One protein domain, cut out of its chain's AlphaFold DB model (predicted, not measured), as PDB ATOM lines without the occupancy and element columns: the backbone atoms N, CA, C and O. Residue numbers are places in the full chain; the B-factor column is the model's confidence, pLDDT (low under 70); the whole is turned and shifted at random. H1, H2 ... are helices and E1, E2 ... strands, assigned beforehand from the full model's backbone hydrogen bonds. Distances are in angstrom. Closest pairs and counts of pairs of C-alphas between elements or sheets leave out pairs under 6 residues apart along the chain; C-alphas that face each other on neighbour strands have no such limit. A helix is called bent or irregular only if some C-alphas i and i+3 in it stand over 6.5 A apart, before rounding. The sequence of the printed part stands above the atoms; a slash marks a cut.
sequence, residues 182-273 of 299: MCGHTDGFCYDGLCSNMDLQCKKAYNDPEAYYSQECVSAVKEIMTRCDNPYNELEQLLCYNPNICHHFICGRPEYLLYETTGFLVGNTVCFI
ATOM      1  N   MET A 182     -50.734 -29.049 -51.361       83.69
ATOM      2  CA  MET A 182     -49.636 -28.091 -51.156       83.69
ATOM      3  C   MET A 182     -49.891 -26.759 -51.876       83.69
ATOM      4  O   MET A 182     -50.356 -26.744 -53.016       83.69
ATOM      5  N   CYS A 183     -49.512 -25.657 -51.228       86.19
ATOM      6  CA  CYS A 183     -49.587 -24.292 -51.751       86.19
ATOM      7  C   CYS A 183     -48.426 -23.435 -51.212       86.19
ATOM      8  O   CYS A 183     -47.656 -23.877 -50.356       86.19
ATOM      9  N   GLY A 184     -48.276 -22.201 -51.698       80.50
ATOM     10  CA  GLY A 184     -47.300 -21.251 -51.142       80.50
ATOM     11  C   GLY A 184     -45.838 -21.624 -51.422       80.50
ATOM     12  O   GLY A 184     -44.954 -21.348 -50.624       80.50
ATOM     13  N   HIS A 185     -45.572 -22.258 -52.563       71.38
ATOM     14  CA  HIS A 185     -44.254 -22.715 -53.033       71.38
ATOM     15  C   HIS A 185     -43.567 -23.879 -52.288       71.38
ATOM     16  O   HIS A 185     -42.878 -24.613 -52.991       71.38
ATOM     17  N   THR A 186     -43.776 -24.126 -50.983       65.25
ATOM     18  CA  THR A 186     -43.581 -25.475 -50.367       65.25
ATOM     19  C   THR A 186     -44.088 -25.643 -48.926       65.25
ATOM     20  O   THR A 186     -44.256 -26.784 -48.500       65.25
ATOM     21  N   ASP A 187     -44.267 -24.577 -48.142       74.62
ATOM     22  CA  ASP A 187     -44.553 -24.658 -46.696       74.62
ATOM     23  C   ASP A 187     -46.048 -24.566 -46.333       74.62
ATOM     24  O   ASP A 187     -46.425 -24.813 -45.184       74.62
ATOM     25  N   GLY A 188     -46.898 -24.219 -47.303       80.56
ATOM     26  CA  GLY A 188     -48.340 -24.094 -47.139       80.56
ATOM     27  C   GLY A 188     -49.129 -25.333 -47.566       80.56
ATOM     28  O   GLY A 188     -48.708 -26.126 -48.412       80.56
ATOM     29  N   PHE A 189     -50.329 -25.456 -47.008       80.62
ATOM     30  CA  PHE A 189     -51.366 -26.382 -47.432       80.62
ATOM     31  C   PHE A 189     -52.736 -25.692 -47.522       80.62
ATOM     32  O   PHE A 189     -53.027 -24.741 -46.794       80.62
ATOM     33  N   CYS A 190     -53.587 -26.172 -48.423       81.94
ATOM     34  CA  CYS A 190     -54.943 -25.671 -48.607       81.94
ATOM     35  C   CYS A 190     -55.865 -26.105 -47.466       81.94
ATOM     36  O   CYS A 190     -55.833 -27.262 -47.049       81.94
ATOM     37  N   TYR A 191     -56.706 -25.197 -46.979       77.31
ATOM     38  CA  TYR A 191     -57.799 -25.524 -46.066       77.31
ATOM     39  C   TYR A 191     -58.946 -24.522 -46.231       77.31
ATOM     40  O   TYR A 191     -58.712 -23.317 -46.106       77.31
ATOM     41  N   ASP A 192     -60.163 -25.007 -46.497       74.94
ATOM     42  CA  ASP A 192     -61.377 -24.177 -46.673       74.94
ATOM     43  C   ASP A 192     -61.153 -23.017 -47.673       74.94
ATOM     44  O   ASP A 192     -61.404 -21.844 -47.394       74.94
ATOM     45  N   GLY A 193     -60.553 -23.347 -48.824       79.56
ATOM     46  CA  GLY A 193     -60.244 -22.413 -49.918       79.56
ATOM     47  C   GLY A 193     -59.006 -21.538 -49.730       79.56
ATOM     48  O   GLY A 193     -58.510 -20.959 -50.695       79.56
ATOM     49  N   LEU A 194     -58.454 -21.460 -48.520       82.50
ATOM     50  CA  LEU A 194     -57.320 -20.593 -48.210       82.50
ATOM     51  C   LEU A 194     -56.004 -21.375 -48.160       82.50
ATOM     52  O   LEU A 194     -55.933 -22.470 -47.605       82.50
ATOM     53  N   CYS A 195     -54.929 -20.780 -48.683       84.12
ATOM     54  CA  CYS A 195     -53.581 -21.281 -48.428       84.12
ATOM     55  C   CYS A 195     -53.170 -20.930 -46.990       84.12
ATOM     56  O   CYS A 195     -53.278 -19.777 -46.563       84.12
ATOM     57  N   SER A 196     -52.718 -21.928 -46.235       81.31
ATOM     58  CA  SER A 196     -52.411 -21.824 -44.811       81.31
ATOM     59  C   SER A 196     -51.096 -22.530 -44.500       81.31
ATOM     60  O   SER A 196     -50.859 -23.630 -44.979       81.31
ATOM     61  N   ASN A 197     -50.243 -21.944 -43.664       81.00
ATOM     62  CA  ASN A 197     -49.048 -22.610 -43.140       81.00
ATOM     63  C   ASN A 197     -49.084 -22.640 -41.603       81.00
ATOM     64  O   ASN A 197     -50.008 -22.106 -40.973       81.00
ATOM     65  N   MET A 198     -48.106 -23.308 -40.990       79.19
ATOM     66  CA  MET A 198     -48.071 -23.489 -39.535       79.19
ATOM     67  C   MET A 198     -47.925 -22.151 -38.783       79.19
ATOM     68  O   MET A 198     -48.590 -21.942 -37.768       79.19
ATOM     69  N   ASP A 199     -47.151 -21.209 -39.327       81.44
ATOM     70  CA  ASP A 199     -47.000 -19.859 -38.774       81.44
ATOM     71  C   ASP A 199     -48.312 -19.071 -38.807       81.44
ATOM     72  O   ASP A 199     -48.726 -18.521 -37.790       81.44
ATOM     73  N   LEU A 200     -49.016 -19.044 -39.942       77.62
ATOM     74  CA  LEU A 200     -50.293 -18.339 -40.073       77.62
ATOM     75  C   LEU A 200     -51.359 -18.910 -39.124       77.62
ATOM     76  O   LEU A 200     -52.188 -18.159 -38.608       77.62
ATOM     77  N   GLN A 201     -51.317 -20.217 -38.855       75.69
ATOM     78  CA  GLN A 201     -52.159 -20.852 -37.840       75.69
ATOM     79  C   GLN A 201     -51.799 -20.385 -36.429       75.69
ATOM     80  O   GLN A 201     -52.708 -20.049 -35.674       75.69
ATOM     81  N   CYS A 202     -50.513 -20.260 -36.088       78.88
ATOM     82  CA  CYS A 202     -50.093 -19.661 -34.818       78.88
ATOM     83  C   CYS A 202     -50.558 -18.202 -34.681       78.88
ATOM     84  O   CYS A 202     -51.155 -17.848 -33.661       78.88
ATOM     85  N   LYS A 203     -50.394 -17.379 -35.725       81.00
ATOM     86  CA  LYS A 203     -50.838 -15.972 -35.721       81.00
ATOM     87  C   LYS A 203     -52.347 -15.839 -35.521       81.00
ATOM     88  O   LYS A 203     -52.797 -15.028 -34.714       81.00
ATOM     89  N   LYS A 204     -53.140 -16.678 -36.202       74.81
ATOM     90  CA  LYS A 204     -54.606 -16.733 -36.053       74.81
ATOM     91  C   LYS A 204     -55.049 -17.293 -34.693       74.81
ATOM     92  O   LYS A 204     -56.004 -16.779 -34.124       74.81
ATOM     93  N   ALA A 205     -54.373 -18.315 -34.165       71.38
ATOM     94  CA  ALA A 205     -54.736 -18.976 -32.907       71.38
ATOM     95  C   ALA A 205     -54.565 -18.077 -31.673       71.38
ATOM     96  O   ALA A 205     -55.381 -18.146 -30.756       71.38
ATOM     97  N   TYR A 206     -53.527 -17.234 -31.662       72.12
ATOM     98  CA  TYR A 206     -53.216 -16.331 -30.545       72.12
ATOM     99  C   TYR A 206     -53.587 -14.863 -30.811       72.12
ATOM    100  O   TYR A 206     -53.421 -14.030 -29.924       72.12
ATOM    101  N   ASN A 207     -54.118 -14.550 -32.002       74.50
ATOM    102  CA  ASN A 207     -54.371 -13.184 -32.480       74.50
ATOM    103  C   ASN A 207     -53.123 -12.282 -32.342       74.50
ATOM    104  O   ASN A 207     -53.193 -11.143 -31.883       74.50
ATOM    105  N   ASP A 208     -51.970 -12.831 -32.722       78.69
ATOM    106  CA  ASP A 208     -50.647 -12.252 -32.492       78.69
ATOM    107  C   ASP A 208     -49.825 -12.302 -33.792       78.69
ATOM    108  O   ASP A 208     -49.515 -13.397 -34.267       78.69
ATOM    109  N   PRO A 209     -49.456 -11.160 -34.400       84.94
ATOM    110  CA  PRO A 209     -48.697 -11.144 -35.649       84.94
ATOM    111  C   PRO A 209     -47.249 -11.647 -35.503       84.94
ATOM    112  O   PRO A 209     -46.642 -11.995 -36.519       84.94
ATOM    113  N   GLU A 210     -46.706 -11.713 -34.283       87.38
ATOM    114  CA  GLU A 210     -45.335 -12.147 -33.972       87.38
ATOM    115  C   GLU A 210     -45.265 -13.636 -33.569       87.38
ATOM    116  O   GLU A 210     -44.171 -14.178 -33.393       87.38
ATOM    117  N   ALA A 211     -46.408 -14.322 -33.443       87.06
ATOM    118  CA  ALA A 211     -46.455 -15.757 -33.161       87.06
ATOM    119  C   ALA A 211     -46.080 -16.602 -34.395       87.06
ATOM    120  O   ALA A 211     -46.429 -16.271 -35.524       87.06
ATOM    121  N   TYR A 212     -45.394 -17.724 -34.190       88.56
ATOM    122  CA  TYR A 212     -44.911 -18.615 -35.254       88.56
ATOM    123  C   TYR A 212     -44.864 -20.075 -34.769       88.56
ATOM    124  O   TYR A 212     -44.960 -20.333 -33.568       88.56
ATOM    125  N   TYR A 213     -44.732 -21.051 -35.668       86.69
ATOM    126  CA  TYR A 213     -44.572 -22.458 -35.289       86.69
ATOM    127  C   TYR A 213     -43.144 -22.717 -34.801       86.69
ATOM    128  O   TYR A 213     -42.177 -22.550 -35.544       86.69
ATOM    129  N   SER A 214     -42.993 -23.158 -33.549       89.62
ATOM    130  CA  SER A 214     -41.673 -23.343 -32.949       89.62
ATOM    131  C   SER A 214     -41.341 -24.818 -32.751       89.62
ATOM    132  O   SER A 214     -41.823 -25.487 -31.833       89.62
ATOM    133  N   GLN A 215     -40.427 -25.316 -33.587       88.81
ATOM    134  CA  GLN A 215     -39.849 -26.654 -33.456       88.81
ATOM    135  C   GLN A 215     -39.081 -26.829 -32.127       88.81
ATOM    136  O   GLN A 215     -39.012 -27.941 -31.599       88.81
ATOM    137  N   GLU A 216     -38.547 -25.740 -31.565       92.12
ATOM    138  CA  GLU A 216     -37.947 -25.687 -30.225       92.12
ATOM    139  C   GLU A 216     -39.015 -25.954 -29.151       92.12
ATOM    140  O   GLU A 216     -38.876 -26.893 -28.363       92.12
ATOM    141  N   CYS A 217     -40.139 -25.232 -29.194       89.44
ATOM    142  CA  CYS A 217     -41.254 -25.438 -28.268       89.44
ATOM    143  C   CYS A 217     -41.885 -26.837 -28.390       89.44
ATOM    144  O   CYS A 217     -42.171 -27.473 -27.374       89.44
ATOM    145  N   VAL A 218     -42.061 -27.355 -29.614       87.38
ATOM    146  CA  VAL A 218     -42.516 -28.739 -29.861       87.38
ATOM    147  C   VAL A 218     -41.571 -29.756 -29.216       87.38
ATOM    148  O   VAL A 218     -42.026 -30.748 -28.645       87.38
ATOM    149  N   SER A 219     -40.260 -29.515 -29.272       90.00
ATOM    150  CA  SER A 219     -39.262 -30.408 -28.673       90.00
ATOM    151  C   SER A 219     -39.306 -30.357 -27.141       90.00
ATOM    152  O   SER A 219     -39.323 -31.409 -26.506       90.00
ATOM    153  N   ALA A 220     -39.427 -29.164 -26.552       89.19
ATOM    154  CA  ALA A 220     -39.548 -28.989 -25.104       89.19
ATOM    155  C   ALA A 220     -40.833 -29.615 -24.527       89.19
ATOM    156  O   ALA A 220     -40.776 -30.294 -23.503       89.19
ATOM    157  N   VAL A 221     -41.983 -29.465 -25.202       85.62
ATOM    158  CA  VAL A 221     -43.230 -30.140 -24.790       85.62
ATOM    159  C   VAL A 221     -43.072 -31.659 -24.832       85.62
ATOM    160  O   VAL A 221     -43.458 -32.339 -23.883       85.62
ATOM    161  N   LYS A 222     -42.461 -32.208 -25.890       85.50
ATOM    162  CA  LYS A 222     -42.215 -33.656 -25.987       85.50
ATOM    163  C   LYS A 222     -41.255 -34.161 -24.913       85.50
ATOM    164  O   LYS A 222     -41.473 -35.251 -24.397       85.50
ATOM    165  N   GLU A 223     -40.244 -33.378 -24.538       87.50
ATOM    166  CA  GLU A 223     -39.351 -33.708 -23.424       87.50
ATOM    167  C   GLU A 223     -40.107 -33.740 -22.084       87.50
ATOM    168  O   GLU A 223     -40.003 -34.723 -21.348       87.50
ATOM    169  N   ILE A 224     -40.939 -32.728 -21.802       84.81
ATOM    170  CA  ILE A 224     -41.809 -32.695 -20.614       84.81
ATOM    171  C   ILE A 224     -42.717 -33.932 -20.566       84.81
ATOM    172  O   ILE A 224     -42.826 -34.578 -19.525       84.81
ATOM    173  N   MET A 225     -43.306 -34.325 -21.698       82.38
ATOM    174  CA  MET A 225     -44.177 -35.502 -21.775       82.38
ATOM    175  C   MET A 225     -43.460 -36.840 -21.511       82.38
ATOM    176  O   MET A 225     -44.129 -37.840 -21.258       82.38
ATOM    177  N   THR A 226     -42.122 -36.886 -21.490       85.06
ATOM    178  CA  THR A 226     -41.390 -38.079 -21.013       85.06
ATOM    179  C   THR A 226     -41.396 -38.228 -19.485       85.06
ATOM    180  O   THR A 226     -41.043 -39.293 -18.984       85.06
ATOM    181  N   ARG A 227     -41.808 -37.194 -18.734       85.56
ATOM    182  CA  ARG A 227     -41.790 -37.151 -17.257       85.56
ATOM    183  C   ARG A 227     -43.158 -37.356 -16.595       85.56
ATOM    184  O   ARG A 227     -43.277 -37.219 -15.379       85.56
ATOM    185  N   CYS A 228     -44.185 -37.726 -17.360       84.81
ATOM    186  CA  CYS A 228     -45.567 -37.845 -16.874       84.81
ATOM    187  C   CYS A 228     -45.816 -38.905 -15.786       84.81
ATOM    188  O   CYS A 228     -46.877 -38.880 -15.160       84.81
ATOM    189  N   ASP A 229     -44.851 -39.791 -15.521       86.31
ATOM    190  CA  ASP A 229     -44.882 -40.701 -14.369       86.31
ATOM    191  C   ASP A 229     -44.785 -39.953 -13.020       86.31
ATOM    192  O   ASP A 229     -45.265 -40.457 -12.006       86.31
ATOM    193  N   ASN A 230     -44.175 -38.756 -12.989       87.25
ATOM    194  CA  ASN A 230     -44.071 -37.904 -11.798       87.25
ATOM    195  C   ASN A 230     -43.832 -36.416 -12.174       87.25
ATOM    196  O   ASN A 230     -42.696 -35.943 -12.079       87.25
ATOM    197  N   PRO A 231     -44.871 -35.671 -12.605       85.00
ATOM    198  CA  PRO A 231     -44.743 -34.275 -13.034       85.00
ATOM    199  C   PRO A 231     -44.482 -33.318 -11.857       85.00
ATOM    200  O   PRO A 231     -45.219 -33.301 -10.869       85.00
ATOM    201  N   TYR A 232     -43.453 -32.477 -11.976       83.06
ATOM    202  CA  TYR A 232     -42.912 -31.675 -10.869       83.06
ATOM    203  C   TYR A 232     -43.647 -30.352 -10.610       83.06
ATOM    204  O   TYR A 232     -43.438 -29.732  -9.566       83.06
ATOM    205  N   ASN A 233     -44.470 -29.878 -11.549       80.50
ATOM    206  CA  ASN A 233     -45.160 -28.588 -11.466       80.50
ATOM    207  C   ASN A 233     -46.466 -28.573 -12.290       80.50
ATOM    208  O   ASN A 233     -46.758 -29.512 -13.032       80.50
ATOM    209  N   GLU A 234     -47.241 -27.492 -12.170       79.81
ATOM    210  CA  GLU A 234     -48.549 -27.327 -12.827       79.81
ATOM    211  C   GLU A 234     -48.481 -27.368 -14.365       79.81
ATOM    212  O   GLU A 234     -49.405 -27.874 -14.999       79.81
ATOM    213  N   LEU A 235     -47.382 -26.900 -14.976       78.38
ATOM    214  CA  LEU A 235     -47.180 -26.943 -16.430       78.38
ATOM    215  C   LEU A 235     -47.001 -28.387 -16.915       78.38
ATOM    216  O   LEU A 235     -47.622 -28.790 -17.897       78.38
ATOM    217  N   GLU A 236     -46.189 -29.182 -16.211       82.12
ATOM    218  CA  GLU A 236     -46.013 -30.602 -16.529       82.12
ATOM    219  C   GLU A 236     -47.310 -31.390 -16.283       82.12
ATOM    220  O   GLU A 236     -47.694 -32.199 -17.121       82.12
ATOM    221  N   GLN A 237     -48.047 -31.105 -15.204       81.81
ATOM    222  CA  GLN A 237     -49.360 -31.717 -14.948       81.81
ATOM    223  C   GLN A 237     -50.379 -31.384 -16.052       81.81
ATOM    224  O   GLN A 237     -51.089 -32.275 -16.521       81.81
ATOM    225  N   LEU A 238     -50.425 -30.127 -16.504       78.56
ATOM    226  CA  LEU A 238     -51.280 -29.693 -17.609       78.56
ATOM    227  C   LEU A 238     -50.925 -30.416 -18.916       78.56
ATOM    228  O   LEU A 238     -51.821 -30.937 -19.577       78.56
ATOM    229  N   LEU A 239     -49.637 -30.468 -19.273       77.88
ATOM    230  CA  LEU A 239     -49.148 -31.138 -20.483       77.88
ATOM    231  C   LEU A 239     -49.394 -32.655 -20.459       77.88
ATOM    232  O   LEU A 239     -49.743 -33.232 -21.486       77.88
ATOM    233  N   CYS A 240     -49.249 -33.294 -19.299       81.94
ATOM    234  CA  CYS A 240     -49.376 -34.744 -19.151       81.94
ATOM    235  C   CYS A 240     -50.819 -35.256 -19.082       81.94
ATOM    236  O   CYS A 240     -51.085 -36.373 -19.530       81.94
ATOM    237  N   TYR A 241     -51.754 -34.483 -18.517       81.50
ATOM    238  CA  TYR A 241     -53.113 -34.965 -18.227       81.50
ATOM    239  C   TYR A 241     -54.224 -34.320 -19.071       81.50
ATOM    240  O   TYR A 241     -55.387 -34.699 -18.927       81.50
ATOM    241  N   ASN A 242     -53.905 -33.391 -19.981       73.69
ATOM    242  CA  ASN A 242     -54.876 -32.795 -20.904       73.69
ATOM    243  C   ASN A 242     -54.734 -33.375 -22.333       73.69
ATOM    244  O   ASN A 242     -53.910 -32.887 -23.109       73.69
ATOM    245  N   PRO A 243     -55.571 -34.352 -22.742       69.12
ATOM    246  CA  PRO A 243     -55.449 -35.033 -24.040       69.12
ATOM    247  C   PRO A 243     -55.799 -34.158 -25.258       69.12
ATOM    248  O   PRO A 243     -55.724 -34.627 -26.391       69.12
ATOM    249  N   ASN A 244     -56.194 -32.899 -25.044       66.88
ATOM    250  CA  ASN A 244     -56.486 -31.937 -26.108       66.88
ATOM    251  C   ASN A 244     -55.238 -31.152 -26.558       66.88
ATOM    252  O   ASN A 244     -55.326 -30.344 -27.480       66.88
ATOM    253  N   ILE A 245     -54.084 -31.341 -25.905       68.62
ATOM    254  CA  ILE A 245     -52.852 -30.612 -26.228       68.62
ATOM    255  C   ILE A 245     -52.138 -31.299 -27.393       68.62
ATOM    256  O   ILE A 245     -51.534 -32.362 -27.248       68.62
ATOM    257  N   CYS A 246     -52.161 -30.660 -28.561       70.19
ATOM    258  CA  CYS A 246     -51.438 -31.122 -29.741       70.19
ATOM    259  C   CYS A 246     -49.927 -30.874 -29.610       70.19
ATOM    260  O   CYS A 246     -49.367 -29.953 -30.186       70.19
ATOM    261  N   HIS A 247     -49.242 -31.768 -28.897       71.94
ATOM    262  CA  HIS A 247     -47.788 -31.791 -28.678       71.94
ATOM    263  C   HIS A 247     -46.908 -31.872 -29.949       71.94
ATOM    264  O   HIS A 247     -45.683 -31.890 -29.855       71.94
ATOM    265  N   HIS A 248     -47.506 -31.925 -31.143       72.94
ATOM    266  CA  HIS A 248     -46.832 -31.811 -32.443       72.94
ATOM    267  C   HIS A 248     -46.974 -30.418 -33.085       72.94
ATOM    268  O   HIS A 248     -46.282 -30.145 -34.058       72.94
ATOM    269  N   PHE A 249     -47.825 -29.545 -32.542       79.00
ATOM    270  CA  PHE A 249     -48.070 -28.185 -33.018       79.00
ATOM    271  C   PHE A 249     -48.063 -27.222 -31.825       79.00
ATOM    272  O   PHE A 249     -49.070 -27.044 -31.139       79.00
ATOM    273  N   ILE A 250     -46.899 -26.629 -31.551       83.81
ATOM    274  CA  ILE A 250     -46.696 -25.685 -30.449       83.81
ATOM    275  C   ILE A 250     -46.156 -24.379 -31.028       83.81
ATOM    276  O   ILE A 250     -45.163 -24.368 -31.759       83.81
ATOM    277  N   CYS A 251     -46.823 -23.279 -30.698       86.00
ATOM    278  CA  CYS A 251     -46.462 -21.954 -31.180       86.00
ATOM    279  C   CYS A 251     -45.462 -21.285 -30.236       86.00
ATOM    280  O   CYS A 251     -45.540 -21.464 -29.020       86.00
ATOM    281  N   GLY A 252     -44.545 -20.505 -30.799       89.12
ATOM    282  CA  GLY A 252     -43.652 -19.611 -30.072       89.12
ATOM    283  C   GLY A 252     -43.929 -18.142 -30.400       89.12
ATOM    284  O   GLY A 252     -44.512 -17.843 -31.442       89.12
ATOM    285  N   ARG A 253     -43.459 -17.226 -29.549       87.44
ATOM    286  CA  ARG A 253     -43.163 -15.825 -29.912       87.44
ATOM    287  C   ARG A 253     -41.878 -15.336 -29.226       87.44
ATOM    288  O   ARG A 253     -41.423 -15.993 -28.288       87.44
ATOM    289  N   PRO A 254     -41.278 -14.209 -29.645       85.56
ATOM    290  CA  PRO A 254     -40.072 -13.675 -29.008       85.56
ATOM    291  C   PRO A 254     -40.267 -13.252 -27.539       85.56
ATOM    292  O   PRO A 254     -41.275 -12.640 -27.181       85.56
ATOM    293  N   GLU A 255     -39.263 -13.508 -26.694       78.88
ATOM    294  CA  GLU A 255     -39.260 -13.182 -25.253       78.88
ATOM    295  C   GLU A 255     -39.533 -11.700 -24.929       78.88
ATOM    296  O   GLU A 255     -40.194 -11.399 -23.935       78.88
ATOM    297  N   TYR A 256     -39.099 -10.756 -25.771       74.62
ATOM    298  CA  TYR A 256     -39.261  -9.316 -25.503       74.62
ATOM    299  C   TYR A 256     -40.728  -8.839 -25.444       74.62
ATOM    300  O   TYR A 256     -40.983  -7.702 -25.049       74.62
ATOM    301  N   LEU A 257     -41.692  -9.701 -25.789       64.44
ATOM    302  CA  LEU A 257     -43.135  -9.451 -25.714       64.44
ATOM    303  C   LEU A 257     -43.806 -10.077 -24.472       64.44
ATOM    304  O   LEU A 257     -45.030 -10.122 -24.406       64.44
ATOM    305  N   LEU A 258     -43.056 -10.590 -23.489       56.25
ATOM    306  CA  LEU A 258     -43.557 -11.398 -22.355       56.25
ATOM    307  C   LEU A 258     -44.802 -10.880 -21.593       56.25
ATOM    308  O   LEU A 258     -45.513 -11.682 -20.994       56.25
ATOM    309  N   TYR A 259     -45.072  -9.572 -21.583       52.56
ATOM    310  CA  TYR A 259     -46.009  -8.923 -20.652       52.56
ATOM    311  C   TYR A 259     -47.506  -9.272 -20.796       52.56
ATOM    312  O   TYR A 259     -48.269  -8.945 -19.889       52.56
ATOM    313  N   GLU A 260     -47.946  -9.903 -21.890       50.03
ATOM    314  CA  GLU A 260     -49.381  -9.980 -22.239       50.03
ATOM    315  C   GLU A 260     -49.983 -11.398 -22.300       50.03
ATOM    316  O   GLU A 260     -51.186 -11.538 -22.514       50.03
ATOM    317  N   THR A 261     -49.191 -12.462 -22.130       54.09
ATOM    318  CA  THR A 261     -49.627 -13.836 -22.465       54.09
ATOM    319  C   THR A 261     -49.104 -14.901 -21.506       54.09
ATOM    320  O   THR A 261     -47.929 -14.904 -21.152       54.09
ATOM    321  N   THR A 262     -49.943 -15.885 -21.175       62.69
ATOM    322  CA  THR A 262     -49.542 -17.093 -20.439       62.69
ATOM    323  C   THR A 262     -48.821 -18.088 -21.353       62.69
ATOM    324  O   THR A 262     -49.425 -18.626 -22.281       62.69
ATOM    325  N   GLY A 263     -47.556 -18.376 -21.057       73.81
ATOM    326  CA  GLY A 263     -46.729 -19.374 -21.736       73.81
ATOM    327  C   GLY A 263     -45.536 -19.769 -20.862       73.81
ATOM    328  O   GLY A 263     -45.464 -19.371 -19.699       73.81
ATOM    329  N   PHE A 264     -44.597 -20.538 -21.410       81.50
ATOM    330  CA  PHE A 264     -43.355 -20.919 -20.726       81.50
ATOM    331  C   PHE A 264     -42.134 -20.625 -21.601       81.50
ATOM    332  O   PHE A 264     -42.236 -20.660 -22.822       81.50
ATOM    333  N   LEU A 265     -40.986 -20.314 -20.997       84.62
ATOM    334  CA  LEU A 265     -39.775 -19.961 -21.744       84.62
ATOM    335  C   LEU A 265     -38.962 -21.197 -22.140       84.62
ATOM    336  O   LEU A 265     -38.712 -22.077 -21.315       84.62
ATOM    337  N   VAL A 266     -38.496 -21.211 -23.389       87.12
ATOM    338  CA  VAL A 266     -37.456 -22.112 -23.902       87.12
ATOM    339  C   VAL A 266     -36.485 -21.253 -24.702       87.12
ATOM    340  O   VAL A 266     -36.891 -20.603 -25.661       87.12
ATOM    341  N   GLY A 267     -35.223 -21.180 -24.273       86.44
ATOM    342  CA  GLY A 267     -34.278 -20.217 -24.843       86.44
ATOM    343  C   GLY A 267     -34.827 -18.788 -24.752       86.44
ATOM    344  O   GLY A 267     -35.241 -18.356 -23.679       86.44
ATOM    345  N   ASN A 268     -34.887 -18.100 -25.895       87.25
ATOM    346  CA  ASN A 268     -35.444 -16.746 -26.030       87.25
ATOM    347  C   ASN A 268     -36.893 -16.765 -26.584       87.25
ATOM    348  O   ASN A 268     -37.371 -15.763 -27.131       87.25
ATOM    349  N   THR A 269     -37.576 -17.911 -26.501       88.12
ATOM    350  CA  THR A 269     -38.906 -18.158 -27.070       88.12
ATOM    351  C   THR A 269     -39.939 -18.353 -25.958       88.12
ATOM    352  O   THR A 269     -39.786 -19.220 -25.098       88.12
ATOM    353  N   VAL A 270     -41.037 -17.591 -25.995       87.56
ATOM    354  CA  VAL A 270     -42.241 -17.867 -25.195       87.56
ATOM    355  C   VAL A 270     -43.067 -18.916 -25.928       87.56
ATOM    356  O   VAL A 270     -43.613 -18.638 -26.993       87.56
ATOM    357  N   CYS A 271     -43.161 -20.113 -25.364       86.75
ATOM    358  CA  CYS A 271     -43.917 -21.237 -25.894       86.75
ATOM    359  C   CYS A 271     -45.359 -21.244 -25.372       86.75
ATOM    360  O   CYS A 271     -45.599 -21.165 -24.162       86.75
ATOM    361  N   PHE A 272     -46.320 -21.397 -26.282       79.38
ATOM    362  CA  PHE A 272     -47.750 -21.393 -25.981       79.38
ATOM    363  C   PHE A 272     -48.375 -22.780 -26.059       79.38
ATOM    364  O   PHE A 272     -48.327 -23.451 -27.092       79.38
ATOM    365  N   ILE A 273     -49.049 -23.177 -24.980       66.81
ATOM    366  CA  ILE A 273     -49.911 -24.359 -24.959       66.81
ATOM    367  C   ILE A 273     -51.311 -23.934 -25.431       66.81
ATOM    368  O   ILE A 273     -51.928 -23.099 -24.765       66.81
TER     369      ILE A 273
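This is residues 182 to 273 of the 299 residues of the protein "Disintegrin and metalloproteinase domain-containing protein 8 (Trinotate prediction)" of Myxobolus squamalis (UniProt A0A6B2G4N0). A small three-stranded sheet, E3, E5 and E4, has the first part of H2 over one face and the short irregular H4 over the other, while H3 meets H2 beyond the sheet and makes a corner with it. Toward the other end of the long axis H1 grazes the sheet at E3, and the hairpin E1 and E2 forms a small separate arm beyond H1. The printed part has 92 residues, with named elements in the order E1 E2 H1 H2 H3 E3 H4 E4 E5; both sheets, E3 E5 E4 and E1 E2, are antiparallel, and the class is mixed, helices and strands. It is elongated, 43 by 28 by 19 A, and only just compact, close to loose, with a radius of gyration of the C-alphas of 14.3 A.

Inner strand E5, residues 269 to 272, is antiparallel to edge strand E3, residues 251 to 254, with N 270 and O 253 2.8 A apart. E5 forms a hairpin with edge strand E4, residues 264 to 266, with N 271 and O 264 2.8 A apart. E3, H4, residues 255 to 260, and E4 form a split strand-helix-strand unit, two strands of one sheet that are not neighbours with a helix between them along the chain; E5 is between E3 and E4 in the sheet, and the crossover is right-handed. H2, residues 215 to 227, is on the sheet at a height of 10.1 A, over E5; the closest C-alphas are those of Cys 217 and Cys 271, 5.5 A. On the local plane it stands at 61 degrees to E5, only just across the strands. H4 is on the opposite face, over and along E5; the C-alphas of Glu 255 and Thr 269 are closest, 5.3 A. H3, residues 234 to 241, touches H2, about perpendicular at 78 degrees, closest at the C-alphas of Met 225 and Cys 240, 5.9 A. H1, residues 198 to 206, only grazes the sheet; C-alphas 202 and 251 are 5.6 A apart, its closest to E3. E1, residues 188 to 191, and E2, residues 194 to 196, form a hairpin, with N 189 and O 196 2.8 A apart. In H1 and H3 every O i to N i+4 pair is within hydrogen-bond range; H2 has 8 of 9, and H4 0 of 2, with 1 of 3 O i to N i+3 pairs.

E3 spans 10.7 A, E5 9.5 A and E4 6.8 A. H2 spans 19.4 A from C-alpha 215 at (-39.849, -26.654, -33.456), H1 12.6 A and H3 10.4 A. H4, 11.0 A, is irregular: C-alphas 256 and 259 are 8.3 A apart. E1, 9.6 A, begins at C-alpha 188 (-48.340, -24.094, -47.139); E2 spans 6.1 A.

The C-alphas farthest apart, those of Gly 193 and Asn 230, are 44.2 A apart. The printed part has no cut and no long link. Mean pLDDT of the printed part is 79.6; residues 186, 243 to 245, 257 to 262 and 273 are under 70.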